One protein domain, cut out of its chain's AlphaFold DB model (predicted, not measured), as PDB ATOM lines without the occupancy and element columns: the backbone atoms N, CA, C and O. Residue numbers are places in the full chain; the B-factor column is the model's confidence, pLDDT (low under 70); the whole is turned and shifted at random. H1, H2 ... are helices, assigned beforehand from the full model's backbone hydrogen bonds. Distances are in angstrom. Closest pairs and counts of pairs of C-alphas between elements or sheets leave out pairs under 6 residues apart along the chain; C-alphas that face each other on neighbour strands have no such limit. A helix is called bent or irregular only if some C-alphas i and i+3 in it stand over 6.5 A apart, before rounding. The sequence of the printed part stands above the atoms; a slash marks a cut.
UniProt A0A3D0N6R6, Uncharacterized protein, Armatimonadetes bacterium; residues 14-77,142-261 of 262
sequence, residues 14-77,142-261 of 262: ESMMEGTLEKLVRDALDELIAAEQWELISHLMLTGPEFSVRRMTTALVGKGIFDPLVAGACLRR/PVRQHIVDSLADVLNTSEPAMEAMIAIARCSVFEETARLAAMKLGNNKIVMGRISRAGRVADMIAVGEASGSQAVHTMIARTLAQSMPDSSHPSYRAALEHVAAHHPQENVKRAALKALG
ATOM      1  N   GLU A  14      18.440  32.939 -50.035       66.56
ATOM      2  CA  GLU A  14      17.984  31.560 -49.845       66.56
ATOM      3  C   GLU A  14      18.430  31.022 -48.481       66.56
ATOM      4  O   GLU A  14      17.589  30.617 -47.681       66.56
ATOM      5  N   SER A  15      19.717  31.153 -48.145       68.19
ATOM      6  CA  SER A  15      20.258  30.727 -46.849       68.19
ATOM      7  C   SER A  15      19.585  31.434 -45.661       68.19
ATOM      8  O   SER A  15      19.221  30.795 -44.669       68.19
ATOM      9  N   MET A  16      19.348  32.747 -45.762       68.50
ATOM     10  CA  MET A  16      18.621  33.501 -44.736       68.50
ATOM     11  C   MET A  16      17.169  33.036 -44.581       68.50
ATOM     12  O   MET A  16      16.678  32.885 -43.457       68.50
ATOM     13  N   MET A  17      16.465  32.825 -45.695       71.56
ATOM     14  CA  MET A  17      15.075  32.372 -45.691       71.56
ATOM     15  C   MET A  17      14.956  30.957 -45.125       71.56
ATOM     16  O   MET A  17      14.085  30.704 -44.290       71.56
ATOM     17  N   GLU A  18      15.861  30.056 -45.505       70.88
ATOM     18  CA  GLU A  18      15.921  28.695 -44.979       70.88
ATOM     19  C   GLU A  18      16.161  28.675 -43.471       70.88
ATOM     20  O   GLU A  18      15.449  27.952 -42.762       70.88
ATOM     21  N   GLY A  19      17.114  29.472 -42.976       73.44
ATOM     22  CA  GLY A  19      17.417  29.575 -41.547       73.44
ATOM     23  C   GLY A  19      16.258  30.163 -40.740       73.44
ATOM     24  O   GLY A  19      15.911  29.650 -39.675       73.44
ATOM     25  N   THR A  20      15.586  31.183 -41.280       78.25
ATOM     26  CA  THR A  20      14.411  31.796 -40.638       78.25
ATOM     27  C   THR A  20      13.252  30.809 -40.551       78.25
ATOM     28  O   THR A  20      12.653  30.638 -39.490       78.25
ATOM     29  N   LEU A  21      12.965  30.105 -41.647       72.12
ATOM     30  CA  LEU A  21      11.935  29.074 -41.673       72.12
ATOM     31  C   LEU A  21      12.279  27.908 -40.737       72.12
ATOM     32  O   LEU A  21      11.378  27.277 -40.194       72.12
ATOM     33  N   GLU A  22      13.565  27.599 -40.534       72.88
ATOM     34  CA  GLU A  22      13.973  26.488 -39.660       72.88
ATOM     35  C   GLU A  22      13.656  26.813 -38.221       72.88
ATOM     36  O   GLU A  22      13.046  26.007 -37.521       72.88
ATOM     37  N   LYS A  23      14.034  28.027 -37.826       77.88
ATOM     38  CA  LYS A  23      13.735  28.560 -36.514       77.88
ATOM     39  C   LYS A  23      12.227  28.582 -36.270       77.88
ATOM     40  O   LYS A  23      11.790  28.018 -35.283       77.88
ATOM     41  N   LEU A  24      11.432  29.124 -37.196       77.69
ATOM     42  CA  LEU A  24       9.973  29.186 -37.039       77.69
ATOM     43  C   LEU A  24       9.323  27.801 -36.906       77.69
ATOM     44  O   LEU A  24       8.454  27.614 -36.061       77.69
ATOM     45  N   VAL A  25       9.742  26.822 -37.718       74.38
ATOM     46  CA  VAL A  25       9.231  25.444 -37.610       74.38
ATOM     47  C   VAL A  25       9.636  24.820 -36.276       74.38
ATOM     48  O   VAL A  25       8.822  24.134 -35.666       74.38
ATOM     49  N   ARG A  26      10.872  25.049 -35.822       77.88
ATOM     50  CA  ARG A  26      11.364  24.528 -34.543       77.88
ATOM     51  C   ARG A  26      10.629  25.155 -33.362       77.88
ATOM     52  O   ARG A  26      10.161  24.410 -32.515       77.88
ATOM     53  N   ASP A  27      10.473  26.475 -33.355       83.19
ATOM     54  CA  ASP A  27       9.772  27.221 -32.308       83.19
ATOM     55  C   ASP A  27       8.302  26.761 -32.218       83.19
ATOM     56  O   ASP A  27       7.835  26.380 -31.148       83.19
ATOM     57  N   ALA A  28       7.598  26.676 -33.354       82.25
ATOM     58  CA  ALA A  28       6.222  26.179 -33.390       82.25
ATOM     59  C   ALA A  28       6.119  24.710 -32.944       82.25
ATOM     60  O   ALA A  28       5.186  24.329 -32.241       82.25
ATOM     61  N   LEU A  29       7.073  23.863 -33.339       82.38
ATOM     62  CA  LEU A  29       7.094  22.470 -32.905       82.38
ATOM     63  C   LEU A  29       7.372  22.354 -31.401       82.38
ATOM     64  O   LEU A  29       6.758  21.520 -30.747       82.38
ATOM     65  N   ASP A  30       8.257  23.182 -30.850       83.50
ATOM     66  CA  ASP A  30       8.550  23.226 -29.418       83.50
ATOM     67  C   ASP A  30       7.307  23.606 -28.607       83.50
ATOM     68  O   ASP A  30       7.033  22.966 -27.591       83.50
ATOM     69  N   GLU A  31       6.514  24.568 -29.085       87.06
ATOM     70  CA  GLU A  31       5.219  24.920 -28.490       87.06
ATOM     71  C   GLU A  31       4.225  23.752 -28.540       87.06
ATOM     72  O   GLU A  31       3.606  23.417 -27.529       87.06
ATOM     73  N   LEU A  32       4.099  23.084 -29.693       86.94
ATOM     74  CA  LEU A  32       3.208  21.931 -29.851       86.94
ATOM     75  C   LEU A  32       3.618  20.747 -28.971       86.94
ATOM     76  O   LEU A  32       2.758  20.065 -28.419       86.94
ATOM     77  N   ILE A  33       4.923  20.509 -28.834       83.12
ATOM     78  CA  ILE A  33       5.483  19.467 -27.970       83.12
ATOM     79  C   ILE A  33       5.229  19.804 -26.501       83.12
ATOM     80  O   ILE A  33       4.790  18.936 -25.753       83.12
ATOM     81  N   ALA A  34       5.467  21.052 -26.086       84.44
ATOM     82  CA  ALA A  34       5.201  21.500 -24.720       84.44
ATOM     83  C   ALA A  34       3.710  21.403 -24.357       84.44
ATOM     84  O   ALA A  34       3.371  21.151 -23.205       84.44
ATOM     85  N   ALA A  35       2.830  21.573 -25.345       86.62
ATOM     86  CA  ALA A  35       1.387  21.405 -25.212       86.62
ATOM     87  C   ALA A  35       0.898  19.959 -25.457       86.62
ATOM     88  O   ALA A  35      -0.313  19.749 -25.547       86.62
ATOM     89  N   GLU A  36       1.808  18.987 -25.604       85.50
ATOM     90  CA  GLU A  36       1.520  17.561 -25.831       85.50
ATOM     91  C   GLU A  36       0.561  17.288 -27.008       85.50
ATOM     92  O   GLU A  36      -0.249  16.359 -26.995       85.50
ATOM     93  N   GLN A  37       0.641  18.092 -28.071       89.12
ATOM     94  CA  GLN A  37      -0.258  18.021 -29.229       89.12
ATOM     95  C   GLN A  37       0.132  16.902 -30.214       89.12
ATOM     96  O   GLN A  37       0.313  17.131 -31.414       89.12
ATOM     97  N   TRP A  38       0.270  15.667 -29.725       85.50
ATOM     98  CA  TRP A  38       0.776  14.520 -30.494       85.50
ATOM     99  C   TRP A  38      -0.080  14.169 -31.710       85.50
ATOM    100  O   TRP A  38       0.451  13.858 -32.781       85.50
ATOM    101  N   GLU A  39      -1.403  14.253 -31.569       86.88
ATOM    102  CA  GLU A  39      -2.337  13.997 -32.666       86.88
ATOM    103  C   GLU A  39      -2.172  15.024 -33.786       86.88
ATOM    104  O   GLU A  39      -2.109  14.655 -34.961       86.88
ATOM    105  N   LEU A  40      -2.041  16.307 -33.433       88.56
ATOM    106  CA  LEU A  40      -1.826  17.377 -34.402       88.56
ATOM    107  C   LEU A  40      -0.481  17.209 -35.110       88.56
ATOM    108  O   LEU A  40      -0.427  17.266 -36.337       88.56
ATOM    109  N   ILE A  41       0.591  16.927 -34.363       90.19
ATOM    110  CA  ILE A  41       1.914  16.652 -34.942       90.19
ATOM    111  C   ILE A  41       1.819  15.473 -35.918       90.19
ATOM    112  O   ILE A  41       2.316  15.572 -37.037       90.19
ATOM    113  N   SER A  42       1.120  14.395 -35.556       89.81
ATOM    114  CA  SER A  42       0.920  13.234 -36.435       89.81
ATOM    115  C   SER A  42       0.177  13.604 -37.723       89.81
ATOM    116  O   SER A  42       0.605  13.218 -38.809       89.81
ATOM    117  N   HIS A  43      -0.880  14.416 -37.650       88.88
ATOM    118  CA  HIS A  43      -1.583  14.911 -38.842       88.88
ATOM    119  C   HIS A  43      -0.681  15.768 -39.738       88.88
ATOM    120  O   HIS A  43      -0.710  15.634 -40.968       88.88
ATOM    121  N   LEU A  44       0.159  16.614 -39.138       89.75
ATOM    122  CA  LEU A  44       1.140  17.421 -39.862       89.75
ATOM    123  C   LEU A  44       2.203  16.544 -40.540       89.75
ATOM    124  O   LEU A  44       2.566  16.817 -41.682       89.75
ATOM    125  N   MET A  45       2.638  15.443 -39.916       91.44
ATOM    126  CA  MET A  45       3.533  14.466 -40.554       91.44
ATOM    127  C   MET A  45       2.901  13.843 -41.810       91.44
ATOM    128  O   MET A  45       3.586  13.630 -42.810       91.44
ATOM    129  N   LEU A  46       1.589  13.584 -41.799       90.56
ATOM    130  CA  LEU A  46       0.871  12.968 -42.923       90.56
ATOM    131  C   LEU A  46       0.634  13.918 -44.099       90.56
ATOM    132  O   LEU A  46       0.631  13.486 -45.248       90.56
ATOM    133  N   THR A  47       0.407  15.199 -43.816       87.50
ATOM    134  CA  THR A  47      -0.114  16.164 -44.804       87.50
ATOM    135  C   THR A  47       0.849  17.299 -45.126       87.50
ATOM    136  O   THR A  47       0.701  17.966 -46.150       87.50
ATOM    137  N   GLY A  48       1.854  17.515 -44.279       83.56
ATOM    138  CA  GLY A  48       2.802  18.609 -44.411       83.56
ATOM    139  C   GLY A  48       3.706  18.469 -45.641       83.56
ATOM    140  O   GLY A  48       3.943  17.358 -46.126       83.56
ATOM    141  N   PRO A  49       4.253  19.578 -46.160       83.81
ATOM    142  CA  PRO A  49       5.208  19.533 -47.261       83.81
ATOM    143  C   PRO A  49       6.510  18.846 -46.826       83.81
ATOM    144  O   PRO A  49       6.918  18.955 -45.671       83.81
ATOM    145  N   GLU A  50       7.186  18.177 -47.767       86.31
ATOM    146  CA  GLU A  50       8.397  17.380 -47.502       86.31
ATOM    147  C   GLU A  50       9.417  18.111 -46.624       86.31
ATOM    148  O   GLU A  50       9.868  17.576 -45.615       86.31
ATOM    149  N   PHE A  51       9.754  19.349 -46.984       83.06
ATOM    150  CA  PHE A  51      10.774  20.127 -46.291       83.06
ATOM    151  C   PHE A  51      10.446  20.357 -44.808       83.06
ATOM    152  O   PHE A  51      11.291  20.139 -43.939       83.06
ATOM    153  N   SER A  52       9.201  20.734 -44.504       83.88
ATOM    154  CA  SER A  52       8.745  20.925 -43.126       83.88
ATOM    155  C   SER A  52       8.746  19.607 -42.359       83.88
ATOM    156  O   SER A  52       9.216  19.565 -41.227       83.88
ATOM    157  N   VAL A  53       8.296  18.515 -42.984       89.94
ATOM    158  CA  VAL A  53       8.232  17.206 -42.325       89.94
ATOM    159  C   VAL A  53       9.624  16.637 -42.049       89.94
ATOM    160  O   VAL A  53       9.843  16.064 -40.984       89.94
ATOM    161  N   ARG A  54      10.604  16.851 -42.935       90.88
ATOM    162  CA  ARG A  54      12.010  16.503 -42.660       90.88
ATOM    163  C   ARG A  54      12.546  17.253 -41.440       90.88
ATOM    164  O   ARG A  54      13.131  16.648 -40.550       90.88
ATOM    165  N   ARG A  55      12.278  18.558 -41.343       87.00
ATOM    166  CA  ARG A  55      12.680  19.365 -40.177       87.00
ATOM    167  C   ARG A  55      12.001  18.904 -38.890       87.00
ATOM    168  O   ARG A  55      12.673  18.763 -37.869       87.00
ATOM    169  N   MET A  56      10.703  18.604 -38.954       90.12
ATOM    170  CA  MET A  56       9.968  18.015 -37.833       90.12
ATOM    171  C   MET A  56      10.555  16.662 -37.426       90.12
ATOM    172  O   MET A  56      10.740  16.424 -36.239       90.12
ATOM    173  N   THR A  57      10.913  15.811 -38.394       94.00
ATOM    174  CA  THR A  57      11.545  14.505 -38.150       94.00
ATOM    175  C   THR A  57      12.823  14.670 -37.335       94.00
ATOM    176  O   THR A  57      12.941  14.082 -36.264       94.00
ATOM    177  N   THR A  58      13.743  15.526 -37.786       90.25
ATOM    178  CA  THR A  58      15.004  15.786 -37.081       90.25
ATOM    179  C   THR A  58      14.777  16.293 -35.656       90.25
ATOM    180  O   THR A  58      15.432  15.832 -34.721       90.25
ATOM    181  N   ALA A  59      13.833  17.216 -35.462       86.94
ATOM    182  CA  ALA A  59      13.546  17.779 -34.147       86.94
ATOM    183  C   ALA A  59      12.886  16.765 -33.191       86.94
ATOM    184  O   ALA A  59      13.270  16.683 -32.024       86.94
ATOM    185  N   LEU A  60      11.939  15.960 -33.684       92.12
ATOM    186  CA  LEU A  60      11.280  14.896 -32.919       92.12
ATOM    187  C   LEU A  60      12.273  13.801 -32.508       92.12
ATOM    188  O   LEU A  60      12.300  13.410 -31.341       92.12
ATOM    189  N   VAL A  61      13.159  13.383 -33.422       93.38
ATOM    190  CA  VAL A  61      14.249  12.440 -33.115       93.38
ATOM    191  C   VAL A  61      15.189  13.018 -32.058       93.38
ATOM    192  O   VAL A  61      15.506  12.329 -31.089       93.38
ATOM    193  N   GLY A  62      15.577  14.291 -32.186       89.38
ATOM    194  CA  GLY A  62      16.428  14.974 -31.207       89.38
ATOM    195  C   GLY A  62      15.825  15.052 -29.798       89.38
ATOM    196  O   GLY A  62      16.566  15.111 -28.821       89.38
ATOM    197  N   LYS A  63      14.492  15.011 -29.682       88.56
ATOM    198  CA  LYS A  63      13.757  15.014 -28.405       88.56
ATOM    199  C   LYS A  63      13.321  13.623 -27.934       88.56
ATOM    200  O   LYS A  63      12.739  13.513 -26.861       88.56
ATOM    201  N   GLY A  64      13.591  12.572 -28.709       91.06
ATOM    202  CA  GLY A  64      13.205  11.201 -28.367       91.06
ATOM    203  C   GLY A  64      11.705  10.908 -28.494       91.06
ATOM    204  O   GLY A  64      11.210  10.010 -27.817       91.06
ATOM    205  N   ILE A  65      10.980  11.654 -29.331       91.62
ATOM    206  CA  ILE A  65       9.535  11.498 -29.545       91.62
ATOM    207  C   ILE A  65       9.319  10.811 -30.895       91.62
ATOM    208  O   ILE A  65       9.647  11.381 -31.934       91.62
ATOM    209  N   PHE A  66       8.767   9.593 -30.901       94.94
ATOM    210  CA  PHE A  66       8.750   8.755 -32.110       94.94
ATOM    211  C   PHE A  66       7.357   8.375 -32.627       94.94
ATOM    212  O   PHE A  66       7.228   8.120 -33.823       94.94
ATOM    213  N   ASP A  67       6.308   8.392 -31.802       92.31
ATOM    214  CA  ASP A  67       4.961   7.967 -32.226       92.31
ATOM    215  C   ASP A  67       4.435   8.728 -33.460       92.31
ATOM    216  O   ASP A  67       3.972   8.081 -34.408       92.31
ATOM    217  N   PRO A  68       4.587  10.069 -33.561       93.56
ATOM    218  CA  PRO A  68       4.169  10.789 -34.764       93.56
ATOM    219  C   PRO A  68       4.960  10.391 -36.017       93.56
ATOM    220  O   PRO A  68       4.443  10.451 -37.136       93.56
ATOM    221  N   LEU A  69       6.214   9.958 -35.846       95.88
ATOM    222  CA  LEU A  69       7.056   9.492 -36.946       95.88
ATOM    223  C   LEU A  69       6.562   8.153 -37.492       95.88
ATOM    224  O   LEU A  69       6.577   7.959 -38.706       95.88
ATOM    225  N   VAL A  70       6.068   7.260 -36.626       96.31
ATOM    226  CA  VAL A  70       5.452   5.992 -37.045       96.31
ATOM    227  C   VAL A  70       4.239   6.263 -37.930       96.31
ATOM    228  O   VAL A  70       4.136   5.686 -39.011       96.31
ATOM    229  N   ALA A  71       3.357   7.187 -37.533       93.31
ATOM    230  CA  ALA A  71       2.215   7.579 -38.358       93.31
ATOM    231  C   ALA A  71       2.667   8.107 -39.731       93.31
ATOM    232  O   ALA A  71       2.180   7.647 -40.768       93.31
ATOM    233  N   GLY A  72       3.653   9.012 -39.742       93.44
ATOM    234  CA  GLY A  72       4.251   9.546 -40.966       93.44
ATOM    235  C   GLY A  72       4.834   8.457 -41.872       93.44
ATOM    236  O   GLY A  72       4.557   8.436 -43.065       93.44
ATOM    237  N   ALA A  73       5.592   7.511 -41.327       95.31
ATOM    238  CA  ALA A  73       6.176   6.426 -42.106       95.31
ATOM    239  C   ALA A  73       5.128   5.419 -42.610       95.31
ATOM    240  O   ALA A  73       5.254   4.920 -43.722       95.31
ATOM    241  N   CYS A  74       4.083   5.124 -41.837       94.31
ATOM    242  CA  CYS A  74       3.129   4.074 -42.192       94.31
ATOM    243  C   CYS A  74       2.020   4.527 -43.146       94.31
ATOM    244  O   CYS A  74       1.506   3.700 -43.904       94.31
ATOM    245  N   LEU A  75       1.611   5.800 -43.079       92.56
ATOM    246  CA  LEU A  75       0.348   6.262 -43.672       92.56
ATOM    247  C   LEU A  75       0.491   7.469 -44.607       92.56
ATOM    248  O   LEU A  75      -0.424   7.736 -45.391       92.56
ATOM    249  N   ARG A  76       1.610   8.201 -44.557       91.00
ATOM    250  CA  ARG A  76       1.824   9.364 -45.427       91.00
ATOM    251  C   ARG A  76       1.871   8.922 -46.882       91.00
ATOM    252  O   ARG A  76       2.677   8.064 -47.228       91.00
ATOM    253  N   ARG A  77       1.053   9.540 -47.731       85.56
ATOM    254  CA  ARG A  77       1.124   9.381 -49.189       85.56
ATOM    255  C   ARG A  77       2.043  10.422 -49.797       85.56
ATOM    256  O   ARG A  77       2.081  11.556 -49.322       85.56
ATOM    257  N   PRO A 142       9.856  10.447 -50.397       88.56
ATOM    258  CA  PRO A 142      11.205  10.505 -49.844       88.56
ATOM    259  C   PRO A 142      11.219  10.851 -48.344       88.56
ATOM    260  O   PRO A 142      12.209  10.586 -47.658       88.56
ATOM    261  N   VAL A 143      10.122  11.390 -47.800       92.69
ATOM    262  CA  VAL A 143       9.956  11.634 -46.362       92.69
ATOM    263  C   VAL A 143       9.900  10.325 -45.581       92.69
ATOM    264  O   VAL A 143      10.511  10.233 -44.519       92.69
ATOM    265  N   ARG A 144       9.211   9.295 -46.091       94.31
ATOM    266  CA  ARG A 144       9.119   8.004 -45.385       94.31
ATOM    267  C   ARG A 144      10.493   7.368 -45.225       94.31
ATOM    268  O   ARG A 144      10.829   6.890 -44.145       94.31
ATOM    269  N   GLN A 145      11.297   7.415 -46.286       93.81
ATOM    270  CA  GLN A 145      12.684   6.965 -46.234       93.81
ATOM    271  C   GLN A 145      13.488   7.772 -45.211       93.81
ATOM    272  O   GLN A 145      14.159   7.181 -44.371       93.81
ATOM    273  N   HIS A 146      13.358   9.100 -45.221       95.94
ATOM    274  CA  HIS A 146      14.047   9.959 -44.264       95.94
ATOM    275  C   HIS A 146      13.696   9.636 -42.805       95.94
ATOM    276  O   HIS A 146      14.600   9.542 -41.983       95.94
ATOM    277  N   ILE A 147      12.419   9.399 -42.490       97.06
ATOM    278  CA  ILE A 147      11.987   8.991 -41.144       97.06
ATOM    279  C   ILE A 147      12.683   7.693 -40.717       97.06
ATOM    280  O   ILE A 147      13.246   7.619 -39.624       97.06
ATOM    281  N   VAL A 148      12.665   6.678 -41.583       97.12
ATOM    282  CA  VAL A 148      13.287   5.377 -41.306       97.12
ATOM    283  C   VAL A 148      14.806   5.502 -41.150       97.12
ATOM    284  O   VAL A 148      15.393   4.849 -40.287       97.12
ATOM    285  N   ASP A 149      15.451   6.348 -41.954       97.38
ATOM    286  CA  ASP A 149      16.880   6.641 -41.843       97.38
ATOM    287  C   ASP A 149      17.208   7.321 -40.503       97.38
ATOM    288  O   ASP A 149      18.066   6.829 -39.774       97.38
ATOM    289  N   SER A 150      16.471   8.367 -40.123       96.81
ATOM    290  CA  SER A 150      16.707   9.100 -38.872       96.81
ATOM    291  C   SER A 150      16.445   8.261 -37.618       96.81
ATOM    292  O   SER A 150      17.164   8.391 -36.628       96.81
ATOM    293  N   LEU A 151      15.453   7.364 -37.639       96.88
ATOM    294  CA  LEU A 151      15.236   6.404 -36.549       96.88
ATOM    295  C   LEU A 151      16.391   5.404 -36.431       96.88
ATOM    296  O   LEU A 151      16.777   5.017 -35.325       96.88
ATOM    297  N   ALA A 152      16.958   4.983 -37.561       95.94
ATOM    298  CA  ALA A 152      18.057   4.030 -37.574       95.94
ATOM    299  C   ALA A 152      19.339   4.586 -36.939       95.94
ATOM    300  O   ALA A 152      20.064   3.826 -36.293       95.94
ATOM    301  N   ASP A 153      19.582   5.893 -37.062       95.56
ATOM    302  CA  ASP A 153      20.752   6.563 -36.481       95.56
ATOM    303  C   ASP A 153      20.779   6.474 -34.945       95.56
ATOM    304  O   ASP A 153      21.844   6.357 -34.337       95.56
ATOM    305  N   VAL A 154      19.606   6.449 -34.306       95.31
ATOM    306  CA  VAL A 154      19.456   6.381 -32.840       95.31
ATOM    307  C   VAL A 154      19.071   4.990 -32.325       95.31
ATOM    308  O   VAL A 154      18.919   4.775 -31.122       95.31
ATOM    309  N   LEU A 155      18.958   4.002 -33.213       93.38
ATOM    310  CA  LEU A 155      18.453   2.661 -32.901       93.38
ATOM    311  C   LEU A 155      19.315   1.904 -31.874       93.38
ATOM    312  O   LEU A 155      18.849   1.044 -31.122       93.38
ATOM    313  N   ASN A 156      20.612   2.208 -31.829       91.38
ATOM    314  CA  ASN A 156      21.515   1.578 -30.870       91.38
ATOM    315  C   ASN A 156      21.288   2.077 -29.438       91.38
ATOM    316  O   ASN A 156      21.457   1.302 -28.499       91.38
ATOM    317  N   THR A 157      20.854   3.323 -29.271       90.62
ATOM    318  CA  THR A 157      20.808   4.019 -27.980       90.62
ATOM    319  C   THR A 157      19.392   4.263 -27.464       90.62
ATOM    320  O   THR A 157      19.237   4.509 -26.273       90.62
ATOM    321  N   SER A 158      18.366   4.146 -28.311       93.56
ATOM    322  CA  SER A 158      16.965   4.396 -27.956       93.56
ATOM    323  C   SER A 158      16.097   3.149 -28.151       93.56
ATOM    324  O   SER A 158      15.910   2.670 -29.270       93.56
ATOM    325  N   GLU A 159      15.546   2.625 -27.055       92.38
ATOM    326  CA  GLU A 159      14.533   1.560 -27.092       92.38
ATOM    327  C   GLU A 159      13.211   2.035 -27.725       92.38
ATOM    328  O   GLU A 159      12.709   1.337 -28.604       92.38
ATOM    329  N   PRO A 160      12.691   3.244 -27.433       94.75
ATOM    330  CA  PRO A 160      11.516   3.752 -28.140       94.75
ATOM    331  C   PRO A 160      11.708   3.872 -29.663       94.75
ATOM    332  O   PRO A 160      10.776   3.624 -30.425       94.75
ATOM    333  N   ALA A 161      12.923   4.172 -30.142       95.69
ATOM    334  CA  ALA A 161      13.210   4.162 -31.582       95.69
ATOM    335  C   ALA A 161      13.174   2.742 -32.176       95.69
ATOM    336  O   ALA A 161      12.754   2.556 -33.321       95.69
ATOM    337  N   MET A 162      13.589   1.732 -31.402       95.00
ATOM    338  CA  MET A 162      13.446   0.323 -31.779       95.00
ATOM    339  C   MET A 162      11.970  -0.069 -31.889       95.00
ATOM    340  O   MET A 162      11.600  -0.665 -32.899       95.00
ATOM    341  N   GLU A 163      11.127   0.309 -30.923       95.62
ATOM    342  CA  GLU A 163       9.677   0.073 -31.000       95.62
ATOM    343  C   GLU A 163       9.056   0.728 -32.229       95.62
ATOM    344  O   GLU A 163       8.320   0.078 -32.973       95.62
ATOM    345  N   ALA A 164       9.406   1.989 -32.490       96.81
ATOM    346  CA  ALA A 164       8.927   2.715 -33.657       96.81
ATOM    347  C   ALA A 164       9.306   2.001 -34.963       96.81
ATOM    348  O   ALA A 164       8.460   1.799 -35.832       96.81
ATOM    349  N   MET A 165      10.554   1.545 -35.094       97.06
ATOM    350  CA  MET A 165      11.006   0.804 -36.275       97.06
ATOM    351  C   MET A 165      10.300  -0.548 -36.436       97.06
ATOM    352  O   MET A 165       9.987  -0.932 -37.565       97.06
ATOM    353  N   ILE A 166      10.027  -1.267 -35.339       96.38
ATOM    354  CA  ILE A 166       9.267  -2.529 -35.377       96.38
ATOM    355  C   ILE A 166       7.833  -2.247 -35.832       96.38
ATOM    356  O   ILE A 166       7.316  -2.946 -36.704       96.38
ATOM    357  N   ALA A 167       7.204  -1.202 -35.292       96.88
ATOM    358  CA  ALA A 167       5.866  -0.787 -35.692       96.88
ATOM    359  C   ALA A 167       5.811  -0.416 -37.181       96.88
ATOM    360  O   ALA A 167       4.906  -0.864 -37.881       96.88
ATOM    361  N   ILE A 168       6.803   0.316 -37.701       97.44
ATOM    362  CA  ILE A 168       6.882   0.652 -39.131       97.44
ATOM    363  C   ILE A 168       7.030  -0.606 -39.988       97.44
ATOM    364  O   ILE A 168       6.303  -0.768 -40.966       97.44
ATOM    365  N   ALA A 169       7.927  -1.520 -39.612       96.62
ATOM    366  CA  ALA A 169       8.133  -2.771 -40.339       96.62
ATOM    367  C   ALA A 169       6.858  -3.632 -40.406       96.62
ATOM    368  O   ALA A 169       6.628  -4.306 -41.404       96.62
ATOM    369  N   ARG A 170       6.024  -3.603 -39.359       94.38
ATOM    370  CA  ARG A 170       4.812  -4.430 -39.257       94.38
ATOM    371  C   ARG A 170       3.561  -3.780 -39.842       94.38
ATOM    372  O   ARG A 170       2.709  -4.486 -40.372       94.38
ATOM    373  N   CYS A 171       3.420  -2.468 -39.689       93.62
ATOM    374  CA  CYS A 171       2.152  -1.769 -39.906       93.62
ATOM    375  C   CYS A 171       2.168  -0.820 -41.110       93.62
ATOM    376  O   CYS A 171       1.122  -0.266 -41.446       93.62
ATOM    377  N   SER A 172       3.322  -0.594 -41.746       93.06
ATOM    378  CA  SER A 172       3.387   0.291 -42.909       93.06
ATOM    379  C   SER A 172       2.548  -0.260 -44.060       93.06
ATOM    380  O   SER A 172       2.745  -1.386 -44.510       93.06
ATOM    381  N   VAL A 173       1.648   0.577 -44.581       89.69
ATOM    382  CA  VAL A 173       0.839   0.261 -45.770       89.69
ATOM    383  C   VAL A 173       1.713   0.236 -47.035       89.69
ATOM    384  O   VAL A 173       1.332  -0.334 -48.056       89.69
ATOM    385  N   PHE A 174       2.905   0.835 -46.969       90.75
ATOM    386  CA  PHE A 174       3.874   0.877 -48.057       90.75
ATOM    387  C   PHE A 174       4.938  -0.202 -47.868       90.75
ATOM    388  O   PHE A 174       5.765  -0.115 -46.954       90.75
ATOM    389  N   GLU A 175       4.936  -1.187 -48.768       89.31
ATOM    390  CA  GLU A 175       5.828  -2.352 -48.729       89.31
ATOM    391  C   GLU A 175       7.308  -1.951 -48.702       89.31
ATOM    392  O   GLU A 175       8.069  -2.458 -47.887       89.31
ATOM    393  N   GLU A 176       7.719  -0.970 -49.512       90.69
ATOM    394  CA  GLU A 176       9.119  -0.529 -49.551       90.69
ATOM    395  C   GLU A 176       9.573   0.110 -48.232       90.69
ATOM    396  O   GLU A 176      10.701  -0.100 -47.789       90.69
ATOM    397  N   THR A 177       8.690   0.859 -47.566       94.12
ATOM    398  CA  THR A 177       8.988   1.471 -46.265       94.12
ATOM    399  C   THR A 177       9.052   0.413 -45.163       94.12
ATOM    400  O   THR A 177       9.987   0.437 -44.359       94.12
ATOM    401  N   ALA A 178       8.125  -0.554 -45.170       94.44
ATOM    402  CA  ALA A 178       8.157  -1.705 -44.267       94.44
ATOM    403  C   ALA A 178       9.468  -2.489 -44.431       94.44
ATOM    404  O   ALA A 178      10.186  -2.739 -43.460       94.44
ATOM    405  N   ARG A 179       9.825  -2.789 -45.685       94.50
ATOM    406  CA  ARG A 179      11.038  -3.511 -46.073       94.50
ATOM    407  C   ARG A 179      12.304  -2.784 -45.644       94.50
ATOM    408  O   ARG A 179      13.195  -3.405 -45.068       94.50
ATOM    409  N   LEU A 180      12.388  -1.475 -45.882       95.19
ATOM    410  CA  LEU A 180      13.536  -0.663 -45.483       95.19
ATOM    411  C   LEU A 180      13.729  -0.681 -43.961       95.19
ATOM    412  O   LEU A 180      14.841  -0.931 -43.488       95.19
ATOM    413  N   ALA A 181      12.653  -0.470 -43.194       96.62
ATOM    414  CA  ALA A 181      12.704  -0.511 -41.735       96.62
ATOM    415  C   ALA A 181      13.137  -1.896 -41.231       96.62
ATOM    416  O   ALA A 181      14.058  -2.014 -40.417       96.62
ATOM    417  N   ALA A 182      12.543  -2.949 -41.793       96.50
ATOM    418  CA  ALA A 182      12.863  -4.332 -41.482       96.50
ATOM    419  C   ALA A 182      14.325  -4.687 -41.792       96.50
ATOM    420  O   ALA A 182      14.998  -5.313 -40.975       96.50
ATOM    421  N   MET A 183      14.862  -4.246 -42.932       96.06
ATOM    422  CA  MET A 183      16.266  -4.466 -43.283       96.06
ATOM    423  C   MET A 183      17.223  -3.755 -42.323       96.06
ATOM    424  O   MET A 183      18.229  -4.342 -41.921       96.06
ATOM    425  N   LYS A 184      16.934  -2.509 -41.928       95.81
ATOM    426  CA  LYS A 184      17.779  -1.773 -40.973       95.81
ATOM    427  C   LYS A 184      17.758  -2.403 -39.581       95.81
ATOM    428  O   LYS A 184      18.816  -2.540 -38.967       95.81
ATOM    429  N   LEU A 185      16.589  -2.845 -39.120       94.69
ATOM    430  CA  LEU A 185      16.441  -3.607 -37.878       94.69
ATOM    431  C   LEU A 185      17.183  -4.943 -37.950       94.69
ATOM    432  O   LEU A 185      18.026  -5.235 -37.105       94.69
ATOM    433  N   GLY A 186      16.871  -5.750 -38.964       92.19
ATOM    434  CA  GLY A 186      17.357  -7.116 -39.123       92.19
ATOM    435  C   GLY A 186      18.871  -7.204 -39.269       92.19
ATOM    436  O   GLY A 186      19.476  -8.143 -38.764       92.19
ATOM    437  N   ASN A 187      19.497  -6.203 -39.894       91.88
ATOM    438  CA  ASN A 187      20.953  -6.123 -40.019       91.88
ATOM    439  C   ASN A 187      21.655  -5.606 -38.750       91.88
ATOM    440  O   ASN A 187      22.878  -5.725 -38.630       91.88
ATOM    441  N   ASN A 188      20.914  -5.055 -37.784       92.62
ATOM    442  CA  ASN A 188      21.475  -4.562 -36.536       92.62
ATOM    443  C   ASN A 188      21.513  -5.667 -35.466       92.62
ATOM    444  O   ASN A 188      20.556  -5.907 -34.727       92.62
ATOM    445  N   LYS A 189      22.678  -6.311 -35.333       89.31
ATOM    446  CA  LYS A 189      22.907  -7.411 -34.377       89.31
ATOM    447  C   LYS A 189      22.640  -7.033 -32.917       89.31
ATOM    448  O   LYS A 189      22.176  -7.877 -32.153       89.31
ATOM    449  N   ILE A 190      22.944  -5.796 -32.515       89.94
ATOM    450  CA  ILE A 190      22.773  -5.339 -31.125       89.94
ATOM    451  C   ILE A 190      21.282  -5.266 -30.793       89.94
ATOM    452  O   ILE A 190      20.849  -5.716 -29.732       89.94
ATOM    453  N   VAL A 191      20.498  -4.711 -31.714       92.06
ATOM    454  CA  VAL A 191      19.047  -4.565 -31.587       92.06
ATOM    455  C   VAL A 191      18.364  -5.926 -31.653       92.06
ATOM    456  O   VAL A 191      17.641  -6.278 -30.727       92.06
ATOM    457  N   MET A 192      18.686  -6.754 -32.651       91.81
ATOM    458  CA  MET A 192      18.147  -8.116 -32.751       91.81
ATOM    459  C   MET A 192      18.468  -8.960 -31.514       91.81
ATOM    460  O   MET A 192      17.603  -9.668 -31.008       91.81
ATOM    461  N   GLY A 193      19.679  -8.840 -30.961       88.94
ATOM    462  CA  GLY A 193      20.035  -9.500 -29.707       88.94
ATOM    463  C   GLY A 193      19.216  -9.013 -28.506       88.94
ATOM    464  O   GLY A 193      18.882  -9.822 -27.642       88.94
ATOM    465  N   ARG A 194      18.873  -7.718 -28.442       89.19
ATOM    466  CA  ARG A 194      17.989  -7.158 -27.403       89.19
ATOM    467  C   ARG A 194      16.565  -7.701 -27.525       89.19
ATOM    468  O   ARG A 194      16.062  -8.236 -26.542       89.19
ATOM    469  N   ILE A 195      15.976  -7.657 -28.722       90.25
ATOM    470  CA  ILE A 195      14.629  -8.192 -29.003       90.25
ATOM    471  C   ILE A 195      14.557  -9.683 -28.641       90.25
ATOM    472  O   ILE A 195      13.621 -10.126 -27.974       90.25
ATOM    473  N   SER A 196      15.591 -10.447 -29.006       88.88
ATOM    474  CA  SER A 196      15.670 -11.879 -28.711       88.88
ATOM    475  C   SER A 196      15.729 -12.170 -27.211       88.88
ATOM    476  O   SER A 196      14.993 -13.020 -26.716       88.88
ATOM    477  N   ARG A 197      16.557 -11.432 -26.454       84.94
ATOM    478  CA  ARG A 197      16.637 -11.570 -24.986       84.94
ATOM    479  C   ARG A 197      15.350 -11.149 -24.278       84.94
ATOM    480  O   ARG A 197      15.038 -11.712 -23.237       84.94
ATOM    481  N   ALA A 198      14.602 -10.208 -24.851       86.12
ATOM    482  CA  ALA A 198      13.275  -9.830 -24.373       86.12
ATOM    483  C   ALA A 198      12.190 -10.881 -24.695       86.12
ATOM    484  O   ALA A 198      11.030 -10.687 -24.349       86.12
ATOM    485  N   GLY A 199      12.532 -11.985 -25.374       84.06
ATOM    486  CA  GLY A 199      11.587 -13.048 -25.723       84.06
ATOM    487  C   GLY A 199      10.606 -12.670 -26.837       84.06
ATOM    488  O   GLY A 199       9.630 -13.383 -27.068       84.06
ATOM    489  N   ARG A 200      10.854 -11.576 -27.564       88.56
ATOM    490  CA  ARG A 200       9.953 -11.028 -28.591       88.56
ATOM    491  C   ARG A 200      10.149 -11.696 -29.950       88.56
ATOM    492  O   ARG A 200      10.381 -11.053 -30.970       88.56
ATOM    493  N   VAL A 201      10.042 -13.023 -29.959       88.81
ATOM    494  CA  VAL A 201      10.241 -13.868 -31.147       88.81
ATOM    495  C   VAL A 201       9.301 -13.469 -32.290       88.81
ATOM    496  O   VAL A 201       9.736 -13.405 -33.436       88.81
ATOM    497  N   ALA A 202       8.037 -13.162 -31.984       89.56
ATOM    498  CA  ALA A 202       7.049 -12.766 -32.987       89.56
ATOM    499  C   ALA A 202       7.472 -11.507 -33.763       89.56
ATOM    500  O   ALA A 202       7.310 -11.458 -34.980       89.56
ATOM    501  N   ASP A 203       8.079 -10.527 -33.086       92.50
ATOM    502  CA  ASP A 203       8.574  -9.313 -33.739       92.50
ATOM    503  C   ASP A 203       9.776  -9.608 -34.637       92.50
ATOM    504  O   ASP A 203       9.859  -9.079 -35.742       92.50
ATOM    505  N   MET A 204      10.681 -10.498 -34.215       92.38
ATOM    506  CA  MET A 204      11.808 -10.910 -35.057       92.38
ATOM    507  C   MET A 204      11.331 -11.614 -36.330       92.38
ATOM    508  O   MET A 204      11.839 -11.326 -37.408       92.38
ATOM    509  N   ILE A 205      10.347 -12.510 -36.218       91.12
ATOM    510  CA  ILE A 205       9.780 -13.210 -37.378       91.12
ATOM    511  C   ILE A 205       9.103 -12.212 -38.321       91.12
ATOM    512  O   ILE A 205       9.406 -12.225 -39.513       91.12
ATOM    513  N   ALA A 206       8.282 -11.300 -37.790       92.44
ATOM    514  CA  ALA A 206       7.609 -10.279 -38.589       92.44
ATOM    515  C   ALA A 206       8.604  -9.346 -39.305       92.44
ATOM    516  O   ALA A 206       8.400  -8.996 -40.464       92.44
ATOM    517  N   VAL A 207       9.721  -8.990 -38.657       93.50
ATOM    518  CA  VAL A 207      10.827  -8.258 -39.300       93.50
ATOM    519  C   VAL A 207      11.466  -9.087 -40.418       93.50
ATOM    520  O   VAL A 207      11.766  -8.551 -41.482       93.50
ATOM    521  N   GLY A 208      11.665 -10.390 -40.212       92.56
ATOM    522  CA  GLY A 208      12.141 -11.294 -41.260       92.56
ATOM    523  C   GLY A 208      11.237 -11.254 -42.491       92.56
ATOM    524  O   GLY A 208      11.708 -10.937 -43.584       92.56
ATOM    525  N   GLU A 209       9.941 -11.483 -42.288       92.31
ATOM    526  CA  GLU A 209       8.919 -11.501 -43.340       92.31
ATOM    527  C   GLU A 209       8.833 -10.163 -44.083       92.31
ATOM    528  O   GLU A 209       8.952 -10.134 -45.308       92.31
ATOM    529  N   ALA A 210       8.726  -9.049 -43.352       92.81
ATOM    530  CA  ALA A 210       8.652  -7.711 -43.936       92.81
ATOM    531  C   ALA A 210       9.906  -7.346 -44.750       92.81
ATOM    532  O   ALA A 210       9.827  -6.583 -45.710       92.81
ATOM    533  N   SER A 211      11.077  -7.891 -44.401       93.12
ATOM    534  CA  SER A 211      12.315  -7.621 -45.139       93.12
ATOM    535  C   SER A 211      12.369  -8.280 -46.522       93.12
ATOM    536  O   SER A 211      13.150  -7.839 -47.371       93.12
ATOM    537  N   GLY A 212      11.633  -9.379 -46.732       89.00
ATOM    538  CA  GLY A 212      11.739 -10.223 -47.928       89.00
ATOM    539  C   GLY A 212      13.150 -10.771 -48.203       89.00
ATOM    540  O   GLY A 212      13.435 -11.220 -49.313       89.00
ATOM    541  N   SER A 213      14.070 -10.706 -47.230       91.00
ATOM    542  CA  SER A 213      15.494 -10.992 -47.420       91.00
ATOM    543  C   SER A 213      15.925 -12.257 -46.694       91.00
ATOM    544  O   SER A 213      15.941 -12.332 -45.463       91.00
ATOM    545  N   GLN A 214      16.411 -13.238 -47.458       89.62
ATOM    546  CA  GLN A 214      16.954 -14.474 -46.892       89.62
ATOM    547  C   GLN A 214      18.158 -14.220 -45.969       89.62
ATOM    548  O   GLN A 214      18.376 -14.967 -45.011       89.62
ATOM    549  N   ALA A 215      18.933 -13.158 -46.209       89.31
ATOM    550  CA  ALA A 215      20.052 -12.788 -45.345       89.31
ATOM    551  C   ALA A 215      19.575 -12.338 -43.953       89.31
ATOM    552  O   ALA A 215      20.166 -12.737 -42.947       89.31
ATOM    553  N   VAL A 216      18.478 -11.575 -43.891       91.69
ATOM    554  CA  VAL A 216      17.861 -11.130 -42.632       91.69
ATOM    555  C   VAL A 216      17.284 -12.325 -41.873       91.69
ATOM    556  O   VAL A 216      17.610 -12.508 -40.701       91.69
ATOM    557  N   HIS A 217      16.551 -13.212 -42.553       91.81
ATOM    558  CA  HIS A 217      16.073 -14.476 -41.973       91.81
ATOM    559  C   HIS A 217      17.205 -15.333 -41.396       91.81
ATOM    560  O   HIS A 217      17.112 -15.848 -40.282       91.81
ATOM    561  N   THR A 218      18.316 -15.450 -42.125       91.12
ATOM    562  CA  THR A 218      19.506 -16.181 -41.664       91.12
ATOM    563  C   THR A 218      20.092 -15.542 -40.400       91.12
ATOM    564  O   THR A 218      20.522 -16.253 -39.487       91.12
ATOM    565  N   MET A 219      20.124 -14.206 -40.327       91.06
ATOM    566  CA  MET A 219      20.630 -13.487 -39.158       91.06
ATOM    567  C   MET A 219      19.729 -13.699 -37.938       91.06
ATOM    568  O   MET A 219      20.233 -14.081 -36.884       91.06
ATOM    569  N   ILE A 220      18.413 -13.545 -38.105       92.19
ATOM    570  CA  ILE A 220      17.410 -13.802 -37.063       92.19
ATOM    571  C   ILE A 220      17.519 -15.240 -36.555       92.19
ATOM    572  O   ILE A 220      17.612 -15.450 -35.348       92.19
ATOM    573  N   ALA A 221      17.600 -16.225 -37.452       89.38
ATOM    574  CA  ALA A 221      17.755 -17.627 -37.078       89.38
ATOM    575  C   ALA A 221      19.020 -17.870 -36.238       89.38
ATOM    576  O   ALA A 221      18.972 -18.591 -35.243       89.38
ATOM    577  N   ARG A 222      20.157 -17.249 -36.585       90.25
ATOM    578  CA  ARG A 222      21.378 -17.337 -35.762       90.25
ATOM    579  C   ARG A 222      21.177 -16.715 -34.381       90.25
ATOM    580  O   ARG A 222      21.574 -17.316 -33.388       90.25
ATOM    581  N   THR A 223      20.568 -15.534 -34.313       89.94
ATOM    582  CA  THR A 223      20.319 -14.834 -33.045       89.94
ATOM    583  C   THR A 223      19.373 -15.623 -32.139       89.94
ATOM    584  O   THR A 223      19.656 -15.782 -30.950       89.94
ATOM    585  N   LEU A 224      18.294 -16.182 -32.692       88.25
ATOM    586  CA  LEU A 224      17.365 -17.046 -31.964       88.25
ATOM    587  C   LEU A 224      18.076 -18.306 -31.453       88.25
ATOM    588  O   LEU A 224      17.996 -18.612 -30.269       88.25
ATOM    589  N   ALA A 225      18.842 -18.993 -32.306       85.69
ATOM    590  CA  ALA A 225      19.577 -20.197 -31.912       85.69
ATOM    591  C   ALA A 225      20.564 -19.949 -30.753       85.69
ATOM    592  O   ALA A 225      20.748 -20.818 -29.911       85.69
ATOM    593  N   GLN A 226      21.176 -18.762 -30.685       83.81
ATOM    594  CA  GLN A 226      22.099 -18.390 -29.605       83.81
ATOM    595  C   GLN A 226      21.408 -18.013 -28.291       83.81
ATOM    596  O   GLN A 226      22.038 -18.055 -27.238       83.81
ATOM    597  N   SER A 227      20.149 -17.584 -28.347       76.31
ATOM    598  CA  SER A 227      19.433 -17.002 -27.204       76.31
ATOM    599  C   SER A 227      18.368 -17.916 -26.612       76.31
ATOM    600  O   SER A 227      17.754 -17.540 -25.620       76.31
ATOM    601  N   MET A 228      18.161 -19.106 -27.184       72.88
ATOM    602  CA  MET A 228      17.294 -20.146 -26.631       72.88
ATOM    603  C   MET A 228      18.101 -21.043 -25.676       72.88
ATOM    604  O   MET A 228      18.842 -21.905 -26.150       72.88
ATOM    605  N   PRO A 229      17.985 -20.869 -24.345       58.12
ATOM    606  CA  PRO A 229      18.717 -21.684 -23.376       58.12
ATOM    607  C   PRO A 229      18.187 -23.122 -23.296       58.12
ATOM    608  O   PRO A 229      18.946 -24.022 -22.955       58.12
ATOM    609  N   ASP A 230      16.911 -23.345 -23.638       63.09
ATOM    610  CA  ASP A 230      16.302 -24.673 -23.658       63.09
ATOM    611  C   ASP A 230      15.365 -24.839 -24.864       63.09
ATOM    612  O   ASP A 230      14.238 -24.338 -24.903       63.09
ATOM    613  N   SER A 231      15.855 -25.556 -25.876       58.38
ATOM    614  CA  SER A 231      15.120 -25.858 -27.111       58.38
ATOM    615  C   SER A 231      13.859 -26.703 -26.896       58.38
ATOM    616  O   SER A 231      13.082 -26.868 -27.827       58.38
ATOM    617  N   SER A 232      13.641 -27.254 -25.701       58.03
ATOM    618  CA  SER A 232      12.485 -28.109 -25.411       58.03
ATOM    619  C   SER A 232      11.233 -27.342 -24.959       58.03
ATOM    620  O   SER A 232      10.149 -27.923 -24.890       58.03
ATOM    621  N   HIS A 233      11.341 -26.038 -24.669       60.81
ATOM    622  CA  HIS A 233      10.221 -25.282 -24.112       60.81
ATOM    623  C   HIS A 233       9.179 -24.898 -25.195       60.81
ATOM    624  O   HIS A 233       9.539 -24.278 -26.203       60.81
ATOM    625  N   PRO A 234       7.869 -25.174 -24.996       62.31
ATOM    626  CA  PRO A 234       6.819 -24.928 -25.995       62.31
ATOM    627  C   PRO A 234       6.708 -23.474 -26.467       62.31
ATOM    628  O   PRO A 234       6.317 -23.224 -27.608       62.31
ATOM    629  N   SER A 235       7.085 -22.509 -25.620       67.25
ATOM    630  CA  SER A 235       7.079 -21.079 -25.974       67.25
ATOM    631  C   SER A 235       8.027 -20.732 -27.124       67.25
ATOM    632  O   SER A 235       7.863 -19.687 -27.747       67.25
ATOM    633  N   TYR A 236       9.008 -21.591 -27.424       76.75
ATOM    634  CA  TYR A 236       9.983 -21.372 -28.489       76.75
ATOM    635  C   TYR A 236       9.648 -22.104 -29.783       76.75
ATOM    636  O   TYR A 236      10.440 -22.059 -30.720       76.75
ATOM    637  N   ARG A 237       8.473 -22.734 -29.893       83.25
ATOM    638  CA  ARG A 237       8.097 -23.492 -31.092       83.25
ATOM    639  C   ARG A 237       8.263 -22.681 -32.384       83.25
ATOM    640  O   ARG A 237       8.929 -23.148 -33.302       83.25
ATOM    641  N   ALA A 238       7.745 -21.453 -32.422       84.25
ATOM    642  CA  ALA A 238       7.871 -20.572 -33.587       84.25
ATOM    643  C   ALA A 238       9.335 -20.194 -33.883       84.25
ATOM    644  O   ALA A 238       9.745 -20.145 -35.041       84.25
ATOM    645  N   ALA A 239      10.153 -19.986 -32.843       84.44
ATOM    646  CA  ALA A 239      11.582 -19.729 -33.007       84.44
ATOM    647  C   ALA A 239      12.307 -20.949 -33.593       84.44
ATOM    648  O   ALA A 239      13.109 -20.800 -34.510       84.44
ATOM    649  N   LEU A 240      12.007 -22.154 -33.105       86.38
ATOM    650  CA  LEU A 240      12.591 -23.404 -33.592       86.38
ATOM    651  C   LEU A 240      12.179 -23.697 -35.036       86.38
ATOM    652  O   LEU A 240      13.023 -24.103 -35.829       86.38
ATOM    653  N   GLU A 241      10.917 -23.452 -35.394       89.50
ATOM    654  CA  GLU A 241      10.430 -23.575 -36.774       89.50
ATOM    655  C   GLU A 241      11.176 -22.599 -37.697       89.50
ATOM    656  O   GLU A 241      11.676 -23.002 -38.751       89.50
ATOM    657  N   HIS A 242      11.363 -21.350 -37.260       88.88
ATOM    658  CA  HIS A 242      12.131 -20.354 -38.007       88.88
ATOM    659  C   HIS A 242      13.615 -20.740 -38.150       88.88
ATOM    660  O   HIS A 242      14.198 -20.632 -39.231       88.88
ATOM    661  N   VAL A 243      14.240 -21.238 -37.079       88.06
ATOM    662  CA  VAL A 243      15.630 -21.724 -37.096       88.06
ATOM    663  C   VAL A 243      15.777 -22.926 -38.028       88.06
ATOM    664  O   VAL A 243      16.698 -22.950 -38.844       88.06
ATOM    665  N   ALA A 244      14.865 -23.897 -37.966       89.56
ATOM    666  CA  ALA A 244      14.882 -25.071 -38.833       89.56
ATOM    667  C   ALA A 244      14.788 -24.692 -40.321       89.56
ATOM    668  O   ALA A 244      15.492 -25.269 -41.154       89.56
ATOM    669  N   ALA A 245      13.979 -23.687 -40.661       91.19
ATOM    670  CA  ALA A 245      13.847 -23.211 -42.033       91.19
ATOM    671  C   ALA A 245      15.098 -22.450 -42.518       91.19
ATOM    672  O   ALA A 245      15.634 -22.756 -43.591       91.19
ATOM    673  N   HIS A 246      15.612 -21.504 -41.722       91.94
ATOM    674  CA  HIS A 246      16.523 -20.464 -42.224       91.94
ATOM    675  C   HIS A 246      17.965 -20.520 -41.695       91.94
ATOM    676  O   HIS A 246      18.830 -19.823 -42.228       91.94
ATOM    677  N   HIS A 247      18.280 -21.328 -40.676       90.44
ATOM    678  CA  HIS A 247      19.646 -21.377 -40.141       90.44
ATOM    679  C   HIS A 247      20.633 -21.954 -41.175       90.44
ATOM    680  O   HIS A 247      20.315 -22.929 -41.836       90.44
ATOM    681  N   PRO A 248      21.859 -21.432 -41.343       88.75
ATOM    682  CA  PRO A 248      22.731 -21.894 -42.427       88.75
ATOM    683  C   PRO A 248      23.429 -23.232 -42.139       88.75
ATOM    684  O   PRO A 248      23.904 -23.882 -43.063       88.75
ATOM    685  N   GLN A 249      23.525 -23.640 -40.869       89.81
ATOM    686  CA  GLN A 249      24.181 -24.892 -40.478       89.81
ATOM    687  C   GLN A 249      23.172 -26.033 -40.287       89.81
ATOM    688  O   GLN A 249      22.239 -25.913 -39.491       89.81
ATOM    689  N   GLU A 250      23.407 -27.149 -40.977       89.12
ATOM    690  CA  GLU A 250      22.519 -28.319 -41.031       89.12
ATOM    691  C   GLU A 250      22.374 -29.045 -39.682       89.12
ATOM    692  O   GLU A 250      21.291 -29.491 -39.315       89.12
ATOM    693  N   ASN A 251      23.446 -29.121 -38.892       87.12
ATOM    694  CA  ASN A 251      23.408 -29.688 -37.541       87.12
ATOM    695  C   ASN A 251      22.444 -28.918 -36.616       87.12
ATOM    696  O   ASN A 251      21.700 -29.541 -35.861       87.12
ATOM    697  N   VAL A 252      22.417 -27.585 -36.706       86.88
ATOM    698  CA  VAL A 252      21.505 -26.735 -35.922       86.88
ATOM    699  C   VAL A 252      20.064 -26.894 -36.405       86.88
ATOM    700  O   VAL A 252      19.162 -27.004 -35.579       86.88
ATOM    701  N   LYS A 253      19.839 -26.999 -37.723       88.31
ATOM    702  CA  LYS A 253      18.504 -27.304 -38.268       88.31
ATOM    703  C   LYS A 253      17.969 -28.633 -37.745       88.31
ATOM    704  O   LYS A 253      16.843 -28.691 -37.265       88.31
ATOM    705  N   ARG A 254      18.787 -29.690 -37.787       85.69
ATOM    706  CA  ARG A 254      18.416 -31.019 -37.273       85.69
ATOM    707  C   ARG A 254      18.146 -31.005 -35.775       85.69
ATOM    708  O   ARG A 254      17.213 -31.660 -35.332       85.69
ATOM    709  N   ALA A 255      18.925 -30.252 -35.000       84.62
ATOM    710  CA  ALA A 255      18.671 -30.081 -33.573       84.62
ATOM    711  C   ALA A 255      17.321 -29.390 -33.317       84.62
ATOM    712  O   ALA A 255      16.556 -29.855 -32.476       84.62
ATOM    713  N   ALA A 256      16.994 -28.345 -34.086       84.56
ATOM    714  CA  ALA A 256      15.704 -27.665 -33.999       84.56
ATOM    715  C   ALA A 256      14.533 -28.578 -34.411       84.56
ATOM    716  O   ALA A 256      13.529 -28.630 -33.707       84.56
ATOM    717  N   LEU A 257      14.669 -29.349 -35.497       86.62
ATOM    718  CA  LEU A 257      13.665 -30.336 -35.919       86.62
ATOM    719  C   LEU A 257      13.449 -31.419 -34.857       86.62
ATOM    720  O   LEU A 257      12.309 -31.667 -34.466       86.62
ATOM    721  N   LYS A 258      14.536 -31.958 -34.297       85.06
ATOM    722  CA  LYS A 258      14.474 -32.938 -33.208       85.06
ATOM    723  C   LYS A 258      13.754 -32.374 -31.981       85.06
ATOM    724  O   LYS A 258      12.942 -33.071 -31.382       85.06
ATOM    725  N   ALA A 259      14.019 -31.117 -31.623       82.38
ATOM    726  CA  ALA A 259      13.336 -30.431 -30.525       82.38
ATOM    727  C   ALA A 259      11.839 -30.195 -30.808       82.38
ATOM    728  O   ALA A 259      11.024 -30.218 -29.890       82.38
ATOM    729  N   LEU A 260      11.461 -30.046 -32.081       83.75
ATOM    730  CA  LEU A 260      10.067 -29.999 -32.540       83.75
ATOM    731  C   LEU A 260       9.396 -31.385 -32.629       83.75
ATOM    732  O   LEU A 260       8.207 -31.453 -32.951       83.75
ATOM    733  N   GLY A 261      10.130 -32.472 -32.367       82.81
ATOM    734  CA  GLY A 261       9.652 -33.850 -32.498       82.81
ATOM    735  C   GLY A 261       9.560 -34.346 -33.947       82.81
ATOM    736  O   GLY A 261       8.714 -35.191 -34.234       82.81
TER     737      GLY A 261
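This is residues 14 to 77 and 142 to 261 of the 262 residues of an uncharacterized protein of Armatimonadetes bacterium (UniProt A0A3D0N6R6). The model is a long rod of helices laid roughly across its length, stacked in two rows in the manner of a solenoid: H2, H4, H6, H9 and H11 make one row, and H1, H3, H5, H7, H10 and H12 make the other. The short H8 is an extra piece after H7 that packs on H9 and H10; H1 makes one end of the rod, where its residues 14 to 20 stick out, and H12 makes the other end. The printed part has 184 residues with twelve named helices, H1 to H12 in chain order, and no named strand; the class is all helix. It is only just loose, close to compact, with a radius of gyration of the C-alphas of 19.4 A and spans of 66 by 27 by 24 A.

H1, residues 14 to 34, is the longest helix. With residues 22 to 29 alone it touches H3, residues 50 to 62, the same way at a steep tilt of 53 degrees; the closest C-alphas are those of Arg 26 and Ala 59, 7.1 A apart. H2, residues 38 to 47, touches H4, residues 67 to 75, the same way at a shallow tilt of 30 degrees, with C-alphas of Ser 42 and Pro 68 closest at 4.4 A. H3 touches H5, residues 142 to 154, the same way at a shallow tilt of 13 degrees, closest at Glu 50 and Val 143, C-alphas 6.1 A apart. H4 touches H6, residues 159 to 171, the same way at a shallow tilt of 20 degrees, closest at Val 70 and Ala 164, C-alphas 5.9 A apart. H7, residues 175 to 186, is the hub, touching six helices. It forms a helical hairpin with H6, the closest C-alphas being those of Ala 169 and Ala 178, 4.1 A apart. H7 and H8, residues 189 to 197, only just touch, and only at the corner, with 3 pairs of C-alphas within 8 A, closest at Gly 186 and Met 192, 6.5 A. H8 touches H10, residues 214 to 227, closest at Gly 193 and Thr 223, C-alphas 6.3 A apart. H9, residues 201 to 211, forms a hairpin with H10 at a shallow tilt of 14 degrees, closest at Gly 208 and His 217, C-alphas 5.1 A apart. With residues 240 to 245 alone, H11, residues 234 to 246, touches H12, residues 250 to 259, in a hairpin, closest at Ala 244 and Lys 253, C-alphas 4.3 A apart. H5, H6, H7, H9, H10 and H11 form an up-and-down bundle, each running against the one before it. Among the pairs that are apart are H1 and H4, and H1 and H12. Every O i to N i+4 pair is within hydrogen-bond range in H1, H2, H3, H4, H6, H7, H8, H9, H10 and H12; in H5 it is 8 of 9 and in H11 7 of 9.

H1 begins with C-alpha 14 at (17.984, 31.560, -49.845) and is 29.9 A long. H10 is 20.0 A long, H11 19.4 A and H5 19.3 A. H11 is irregular: C-alphas 235 and 238 are 7.7 A apart. H7 begins with C-alpha 175 at (5.828, -2.352, -48.729), and H12 ends with C-alpha 259 at (13.336, -30.431, -30.525).

The C-alphas farthest apart, of Met 16 and Gly 261, are 69.0 A apart. Residues 78 to 141 are not printed; C-alphas 77 and 142 are 10.2 A apart across this cut, in the link from H4 to H5. Of the links printed whole, H10 to H11 is short and the others are tight. Mean pLDDT of the printed part is 87.9; residues 14 to 16 and 229 to 235 are under 70.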